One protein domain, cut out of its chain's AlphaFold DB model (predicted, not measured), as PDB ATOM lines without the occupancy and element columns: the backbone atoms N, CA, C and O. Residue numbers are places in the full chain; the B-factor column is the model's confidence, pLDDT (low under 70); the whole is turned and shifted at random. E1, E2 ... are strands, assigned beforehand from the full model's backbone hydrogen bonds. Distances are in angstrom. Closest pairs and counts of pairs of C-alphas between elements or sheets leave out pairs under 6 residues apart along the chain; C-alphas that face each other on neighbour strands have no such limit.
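What this domain is: This is residues 61 to 120 of the 206 residues of the protein "Poly-glutamine tract binding protein 1" of Strongyloides ratti (UniProt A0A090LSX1). Little regular structure is present: two separate two-stranded hairpins, E1 with E2 and E3 with E4, and a wide loop, residues 66 to 88, between E1 and E2, of which residues 80 to 86 stick out. The 60 printed residues hold no named helix and four strands, E1 to E4 in order, with 20 residues; the class is all strand. The whole is only just loose, close to compact, with a radius of gyration of the C-alphas of 12.9 A and spans of 38 by 30 by 22 A.

Where its parts are: E1, residues 61 to 65, begins at C-alpha 61 (163.443, 188.045, 116.165) and is 13.2 A long. E2, residues 89 to 94, measures 16.0 A. E3 is residues 104 to 107, 9.8 A. E4, residues 115 to 119, 11.0 A, ends at C-alpha 119 (155.281, 174.998, 109.490).

How they stand to each other: E1 and E2 form an antiparallel hairpin at 148 degrees; N 64 and O 90 are 2.8 A apart. E3 and E4 form another, at 160 degrees; N 119 and O 104 are 2.7 A apart. The closest C-alphas of E2 and E3, Cys 91 and Trp 104, are 7.7 A apart. E1 is apart from E3 and E4, and E2 from E4.

The domain as a whole: The C-alphas farthest apart, Glu 83 and His 97, are 39.4 A apart. The printed part has no cut; the link E1 to E2 is long. Residues 68 to 69 are under pLDDT 70.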
ATOM      1  N   TYR A  61     164.252 189.250 116.200       89.62
ATOM      2  CA  TYR A  61     163.443 188.045 116.165       89.62
ATOM      3  C   TYR A  61     164.161 186.891 116.864       89.62
ATOM      4  O   TYR A  61     165.388 186.901 117.023       89.62
ATOM      5  N   GLY A  62     163.409 185.885 117.300       90.25
ATOM      6  CA  GLY A  62     163.975 184.644 117.817       90.25
ATOM      7  C   GLY A  62     162.934 183.688 118.376       90.25
ATOM      8  O   GLY A  62     161.740 183.980 118.388       90.25
ATOM      9  N   ILE A  63     163.430 182.548 118.843       91.31
ATOM     10  CA  ILE A  63     162.644 181.504 119.497       91.31
ATOM     11  C   ILE A  63     162.653 181.793 120.999       91.31
ATOM     12  O   ILE A  63     163.710 182.071 121.572       91.31
ATOM     13  N   PHE A  64     161.484 181.747 121.621       90.19
ATOM     14  CA  PHE A  64     161.281 182.011 123.036       90.19
ATOM     15  C   PHE A  64     160.493 180.878 123.672       90.19
ATOM     16  O   PHE A  64     159.430 180.506 123.172       90.19
ATOM     17  N   ASP A  65     160.977 180.426 124.824       85.81
ATOM     18  CA  ASP A  65     160.260 179.457 125.640       85.81
ATOM     19  C   ASP A  65     159.023 180.126 126.261       85.81
ATOM     20  O   ASP A  65     159.124 181.099 127.025       85.81
ATOM     21  N   LYS A  66     157.839 179.604 125.930       80.44
ATOM     22  CA  LYS A  66     156.569 180.093 126.476       80.44
ATOM     23  C   LYS A  66     156.394 179.724 127.948       80.44
ATOM     24  O   LYS A  66     155.726 180.444 128.686       80.44
ATOM     25  N   GLN A  67     156.973 178.606 128.366       75.25
ATOM     26  CA  GLN A  67     156.872 178.055 129.714       75.25
ATOM     27  C   GLN A  67     157.972 178.632 130.628       75.25
ATOM     28  O   GLN A  67     157.747 178.821 131.823       75.25
ATOM     29  N   GLY A  68     159.121 179.013 130.063       63.09
ATOM     30  CA  GLY A  68     160.292 179.574 130.749       63.09
ATOM     31  C   GLY A  68     160.369 181.106 130.801       63.09
ATOM     32  O   GLY A  68     161.392 181.683 130.424       63.09
ATOM     33  N   TYR A  69     159.315 181.779 131.275       65.62
ATOM     34  CA  TYR A  69     159.258 183.245 131.472       65.62
ATOM     35  C   TYR A  69     159.604 184.105 130.234       65.62
ATOM     36  O   TYR A  69     159.968 185.272 130.384       65.62
ATOM     37  N   GLY A  70     159.503 183.569 129.011       71.50
ATOM     38  CA  GLY A  70     159.824 184.326 127.797       71.50
ATOM     39  C   GLY A  70     161.321 184.596 127.632       71.50
ATOM     40  O   GLY A  70     161.722 185.678 127.203       71.50
ATOM     41  N   LYS A  71     162.177 183.632 127.985       82.81
ATOM     42  CA  LYS A  71     163.612 183.716 127.700       82.81
ATOM     43  C   LYS A  71     163.875 183.434 126.215       82.81
ATOM     44  O   LYS A  71     163.475 182.393 125.701       82.81
ATOM     45  N   LYS A  72     164.595 184.343 125.548       88.94
ATOM     46  CA  LYS A  72     165.094 184.142 124.178       88.94
ATOM     47  C   LYS A  72     166.165 183.051 124.171       88.94
ATOM     48  O   LYS A  72     167.158 183.176 124.897       88.94
ATOM     49  N   HIS A  73     165.995 182.035 123.330       89.56
ATOM     50  CA  HIS A  73     167.027 181.030 123.080       89.56
ATOM     51  C   HIS A  73     168.212 181.653 122.334       89.56
ATOM     52  O   HIS A  73     168.050 182.490 121.439       89.56
ATOM     53  N   LYS A  74     169.421 181.255 122.718       89.56
ATOM     54  CA  LYS A  74     170.678 181.612 122.057       89.56
ATOM     55  C   LYS A  74     171.034 180.568 121.003       89.56
ATOM     56  O   LYS A  74     170.537 179.446 121.009       89.56
ATOM     57  N   ASN A  75     171.925 180.941 120.088       84.19
ATOM     58  CA  ASN A  75     172.412 180.003 119.085       84.19
ATOM     59  C   ASN A  75     173.127 178.820 119.761       84.19
ATOM     60  O   ASN A  75     174.052 179.034 120.545       84.19
ATOM     61  N   GLY A  76     172.698 177.598 119.442       82.75
ATOM     62  CA  GLY A  76     173.191 176.366 120.059       82.75
ATOM     63  C   GLY A  76     172.476 175.944 121.348       82.75
ATOM     64  O   GLY A  76     172.859 174.923 121.917       82.75
ATOM     65  N   ASP A  77     171.457 176.679 121.807       88.38
ATOM     66  CA  ASP A  77     170.620 176.229 122.925       88.38
ATOM     67  C   ASP A  77     169.836 174.960 122.538       88.38
ATOM     68  O   ASP A  77     169.399 174.787 121.397       88.38
ATOM     69  N   PHE A  78     169.654 174.068 123.513       85.62
ATOM     70  CA  PHE A  78     168.882 172.837 123.358       85.62
ATOM     71  C   PHE A  78     167.519 172.983 124.026       85.62
ATOM     72  O   PHE A  78     167.431 173.363 125.196       85.62
ATOM     73  N   ILE A  79     166.468 172.605 123.302       87.31
ATOM     74  CA  ILE A  79     165.118 172.460 123.845       87.31
ATOM     75  C   ILE A  79     164.910 170.978 124.147       87.31
ATOM     76  O   ILE A  79     165.003 170.132 123.256       87.31
ATOM     77  N   PHE A  80     164.653 170.653 125.412       85.75
ATOM     78  CA  PHE A  80     164.404 169.284 125.847       85.75
ATOM     79  C   PHE A  80     162.901 169.050 125.972       85.75
ATOM     80  O   PHE A  80     162.213 169.779 126.683       85.75
ATOM     81  N   ALA A  81     162.402 168.002 125.325       86.75
ATOM     82  CA  ALA A  81     161.017 167.563 125.438       86.75
ATOM     83  C   ALA A  81     160.967 166.111 125.921       86.75
ATOM     84  O   ALA A  81     161.824 165.296 125.573       86.75
ATOM     85  N   LYS A  82     159.947 165.782 126.717       91.94
ATOM     86  CA  LYS A  82     159.649 164.397 127.092       91.94
ATOM     87  C   LYS A  82     158.677 163.806 126.075       91.94
ATOM     88  O   LYS A  82     157.731 164.473 125.665       91.94
ATOM     89  N   GLU A  83     158.884 162.548 125.703       90.19
ATOM     90  CA  GLU A  83     157.976 161.835 124.803       90.19
ATOM     91  C   GLU A  83     156.522 161.896 125.302       90.19
ATOM     92  O   GLU A  83     156.245 161.699 126.488       90.19
ATOM     93  N   GLY A  84     155.601 162.213 124.388       90.62
ATOM     94  CA  GLY A  84     154.171 162.362 124.670       90.62
ATOM     95  C   GLY A  84     153.780 163.649 125.407       90.62
ATOM     96  O   GLY A  84     152.588 163.890 125.584       90.62
ATOM     97  N   VAL A  85     154.740 164.483 125.819       89.81
ATOM     98  CA  VAL A  85     154.470 165.764 126.483       89.81
ATOM     99  C   VAL A  85     154.575 166.898 125.458       89.81
ATOM    100  O   VAL A  85     155.628 167.048 124.836       89.81
ATOM    101  N   PRO A  86     153.513 167.700 125.258       85.12
ATOM    102  CA  PRO A  86     153.560 168.819 124.327       85.12
ATOM    103  C   PRO A  86     154.463 169.938 124.859       85.12
ATOM    104  O   PRO A  86     154.492 170.209 126.059       85.12
ATOM    105  N   ILE A  87     155.156 170.613 123.943       87.31
ATOM    106  CA  ILE A  87     155.910 171.840 124.215       87.31
ATOM    107  C   ILE A  87     155.339 172.984 123.383       87.31
ATOM    108  O   ILE A  87     154.761 172.756 122.318       87.31
ATOM    109  N   GLU A  88     155.506 174.211 123.866       85.75
ATOM    110  CA  GLU A  88     155.065 175.411 123.163       85.75
ATOM    111  C   GLU A  88     156.210 176.418 123.108       85.75
ATOM    112  O   GLU A  88     156.688 176.889 124.137       85.75
ATOM    113  N   GLU A  89     156.606 176.779 121.895       89.25
ATOM    114  CA  GLU A  89     157.633 177.781 121.629       89.25
ATOM    115  C   GLU A  89     157.013 178.952 120.864       89.25
ATOM    116  O   GLU A  89     156.032 178.798 120.129       89.25
ATOM    117  N   ILE A  90     157.590 180.140 121.021       89.25
ATOM    118  CA  ILE A  90     157.119 181.363 120.372       89.25
ATOM    119  C   ILE A  90     158.204 181.877 119.433       89.25
ATOM    120  O   ILE A  90     159.344 182.076 119.841       89.25
ATOM    121  N   CYS A  91     157.835 182.156 118.183       89.25
ATOM    122  CA  CYS A  91     158.646 182.972 117.292       89.25
ATOM    123  C   CYS A  91     158.236 184.421 117.534       89.25
ATOM    124  O   CYS A  91     157.210 184.881 117.030       89.25
ATOM    125  N   PHE A  92     158.981 185.111 118.393       88.38
ATOM    126  CA  PHE A  92     158.712 186.510 118.687       88.38
ATOM    127  C   PHE A  92     159.471 187.373 117.691       88.38
ATOM    128  O   PHE A  92     160.664 187.167 117.465       88.38
ATOM    129  N   VAL A  93     158.770 188.339 117.108       88.12
ATOM    130  CA  VAL A  93     159.299 189.275 116.121       88.12
ATOM    131  C   VAL A  93     158.898 190.676 116.562       88.12
ATOM    132  O   VAL A  93     157.733 190.922 116.868       88.12
ATOM    133  N   SER A  94     159.856 191.596 116.611       83.81
ATOM    134  CA  SER A  94     159.621 192.990 116.982       83.81
ATOM    135  C   SER A  94     160.376 193.948 116.066       83.81
ATOM    136  O   SER A  94     161.203 193.528 115.253       83.81
ATOM    137  N   LYS A  95     160.073 195.248 116.195       78.25
ATOM    138  CA  LYS A  95     160.669 196.325 115.382       78.25
ATOM    139  C   LYS A  95     160.481 196.095 113.880       78.25
ATOM    140  O   LYS A  95     161.408 196.238 113.086       78.25
ATOM    141  N   THR A  96     159.274 195.697 113.502       74.31
ATOM    142  CA  THR A  96     158.895 195.465 112.109       74.31
ATOM    143  C   THR A  96     158.197 196.691 111.550       74.31
ATOM    144  O   THR A  96     157.357 197.278 112.231       74.31
ATOM    145  N   HIS A  97     158.525 197.056 110.313       71.38
ATOM    146  CA  HIS A  97     157.839 198.144 109.619       71.38
ATOM    147  C   HIS A  97     156.525 197.685 108.973       71.38
ATOM    148  O   HIS A  97     155.523 198.387 109.030       71.38
ATOM    149  N   SER A  98     156.506 196.461 108.444       74.75
ATOM    150  CA  SER A  98     155.319 195.808 107.896       74.75
ATOM    151  C   SER A  98     154.947 194.563 108.696       74.75
ATOM    152  O   SER A  98     155.764 194.025 109.449       74.75
ATOM    153  N   THR A  99     153.704 194.097 108.550       73.75
ATOM    154  CA  THR A  99     153.235 192.864 109.194       73.75
ATOM    155  C   THR A  99     154.046 191.675 108.669       73.75
ATOM    156  O   THR A  99     153.910 191.317 107.494       73.75
ATOM    157  N   PRO A 100     154.894 191.034 109.496       77.69
ATOM    158  CA  PRO A 100     155.738 189.952 109.023       77.69
ATOM    159  C   PRO A 100     154.899 188.702 108.755       77.69
ATOM    160  O   PRO A 100     153.988 188.362 109.509       77.69
ATOM    161  N   LYS A 101     155.264 187.961 107.707       77.25
ATOM    162  CA  LYS A 101     154.806 186.580 107.544       77.25
ATOM    163  C   LYS A 101     155.744 185.661 108.315       77.25
ATOM    164  O   LYS A 101     156.942 185.639 108.035       77.25
ATOM    165  N   ILE A 102     155.202 184.928 109.282       79.69
ATOM    166  CA  ILE A 102     155.981 184.090 110.197       79.69
ATOM    167  C   ILE A 102     155.813 182.623 109.807       79.69
ATOM    168  O   ILE A 102     154.699 182.139 109.623       79.69
ATOM    169  N   TYR A 103     156.939 181.919 109.715       81.50
ATOM    170  CA  TYR A 103     156.996 180.488 109.445       81.50
ATOM    171  C   TYR A 103     157.963 179.842 110.424       81.50
ATOM    172  O   TYR A 103     159.039 180.376 110.693       81.50
ATOM    173  N   TRP A 104     157.593 178.671 110.919       83.81
ATOM    174  CA  TRP A 104     158.508 177.772 111.603       83.81
ATOM    175  C   TRP A 104     159.154 176.835 110.582       83.81
ATOM    176  O   TRP A 104     158.545 176.497 109.566       83.81
ATOM    177  N   ALA A 105     160.391 176.414 110.839       83.12
ATOM    178  CA  ALA A 105     161.120 175.506 109.962       83.12
ATOM    179  C   ALA A 105     161.799 174.401 110.769       83.12
ATOM    180  O   ALA A 105     162.429 174.660 111.792       83.12
ATOM    181  N   ILE A 106     161.712 173.173 110.268       82.44
ATOM    182  CA  ILE A 106     162.517 172.045 110.722       82.44
ATOM    183  C   ILE A 106     163.708 171.953 109.776       82.44
ATOM    184  O   ILE A 106     163.525 171.824 108.565       82.44
ATOM    185  N   THR A 107     164.925 172.008 110.310       82.88
ATOM    186  CA  THR A 107     166.160 171.960 109.517       82.88
ATOM    187  C   THR A 107     167.031 170.786 109.947       82.88
ATOM    188  O   THR A 107     166.958 170.335 111.089       82.88
ATOM    189  N   LYS A 108     167.855 170.273 109.029       81.00
ATOM    190  CA  LYS A 108     168.787 169.178 109.337       81.00
ATOM    191  C   LYS A 108     170.058 169.672 110.035       81.00
ATOM    192  O   LYS A 108     170.612 168.958 110.861       81.00
ATOM    193  N   SER A 109     170.523 170.869 109.677       82.25
ATOM    194  CA  SER A 109     171.805 171.443 110.120       82.25
ATOM    195  C   SER A 109     171.674 172.797 110.821       82.25
ATOM    196  O   SER A 109     172.692 173.400 111.146       82.25
ATOM    197  N   GLY A 110     170.458 173.312 111.032       79.56
ATOM    198  CA  GLY A 110     170.258 174.664 111.570       79.56
ATOM    199  C   GLY A 110     170.440 175.785 110.541       79.56
ATOM    200  O   GLY A 110     170.413 176.953 110.913       79.56
ATOM    201  N   THR A 111     170.637 175.455 109.260       80.25
ATOM    202  CA  THR A 111     170.941 176.421 108.195       80.25
ATOM    203  C   THR A 111     169.820 176.509 107.155       80.25
ATOM    204  O   THR A 111     169.022 175.583 106.993       80.25
ATOM    205  N   LEU A 112     169.752 177.644 106.449       77.56
ATOM    206  CA  LEU A 112     168.689 177.950 105.478       77.56
ATOM    207  C   LEU A 112     168.730 177.082 104.210       77.56
ATOM    208  O   LEU A 112     167.731 176.979 103.509       77.56
ATOM    209  N   ASP A 113     169.863 176.456 103.910       79.25
ATOM    210  CA  ASP A 113     170.064 175.565 102.764       79.25
ATOM    211  C   ASP A 113     169.603 174.119 103.028       79.25
ATOM    212  O   ASP A 113     169.465 173.341 102.089       79.25
ATOM    213  N   ASN A 114     169.315 173.751 104.283       76.81
ATOM    214  CA  ASN A 114     168.960 172.379 104.675       76.81
ATOM    215  C   ASN A 114     167.626 172.313 105.426       76.81
ATOM    216  O   ASN A 114     167.516 171.736 106.517       76.81
ATOM    217  N   ILE A 115     166.601 172.918 104.833       77.75
ATOM    218  CA  ILE A 115     165.245 172.937 105.377       77.75
ATOM    219  C   ILE A 115     164.525 171.644 104.992       77.75
ATOM    220  O   ILE A 115     164.401 171.302 103.821       77.75
ATOM    221  N   ILE A 116     164.059 170.915 106.004       75.50
ATOM    222  CA  ILE A 116     163.307 169.666 105.854       75.50
ATOM    223  C   ILE A 116     161.831 169.986 105.625       75.50
ATOM    224  O   ILE A 116     161.203 169.446 104.715       75.50
ATOM    225  N   SER A 117     161.266 170.855 106.462       72.69
ATOM    226  CA  SER A 117     159.859 171.235 106.385       72.69
ATOM    227  C   SER A 117     159.642 172.637 106.909       72.69
ATOM    228  O   SER A 117     160.274 173.049 107.877       72.69
ATOM    229  N   TRP A 118     158.667 173.317 106.326       76.12
ATOM    230  CA  TRP A 118     158.075 174.524 106.883       76.12
ATOM    231  C   TRP A 118     156.853 174.174 107.733       76.12
ATOM    232  O   TRP A 118     156.371 173.047 107.683       76.12
ATOM    233  N   ILE A 119     156.400 175.113 108.556       76.88
ATOM    234  CA  ILE A 119     155.281 174.998 109.490       76.88
ATOM    235  C   ILE A 119     154.622 176.386 109.536       76.88
ATOM    236  O   ILE A 119     155.258 177.363 109.934       76.88
ATOM    237  N   SER A 120     153.370 176.495 109.088       74.62
ATOM    238  CA  SER A 120     152.591 177.742 109.095       74.62
ATOM    239  C   SER A 120     151.091 177.452 109.116       74.62
ATOM    240  O   SER A 120     150.663 176.342 108.786       74.62
TER     241      SER A 120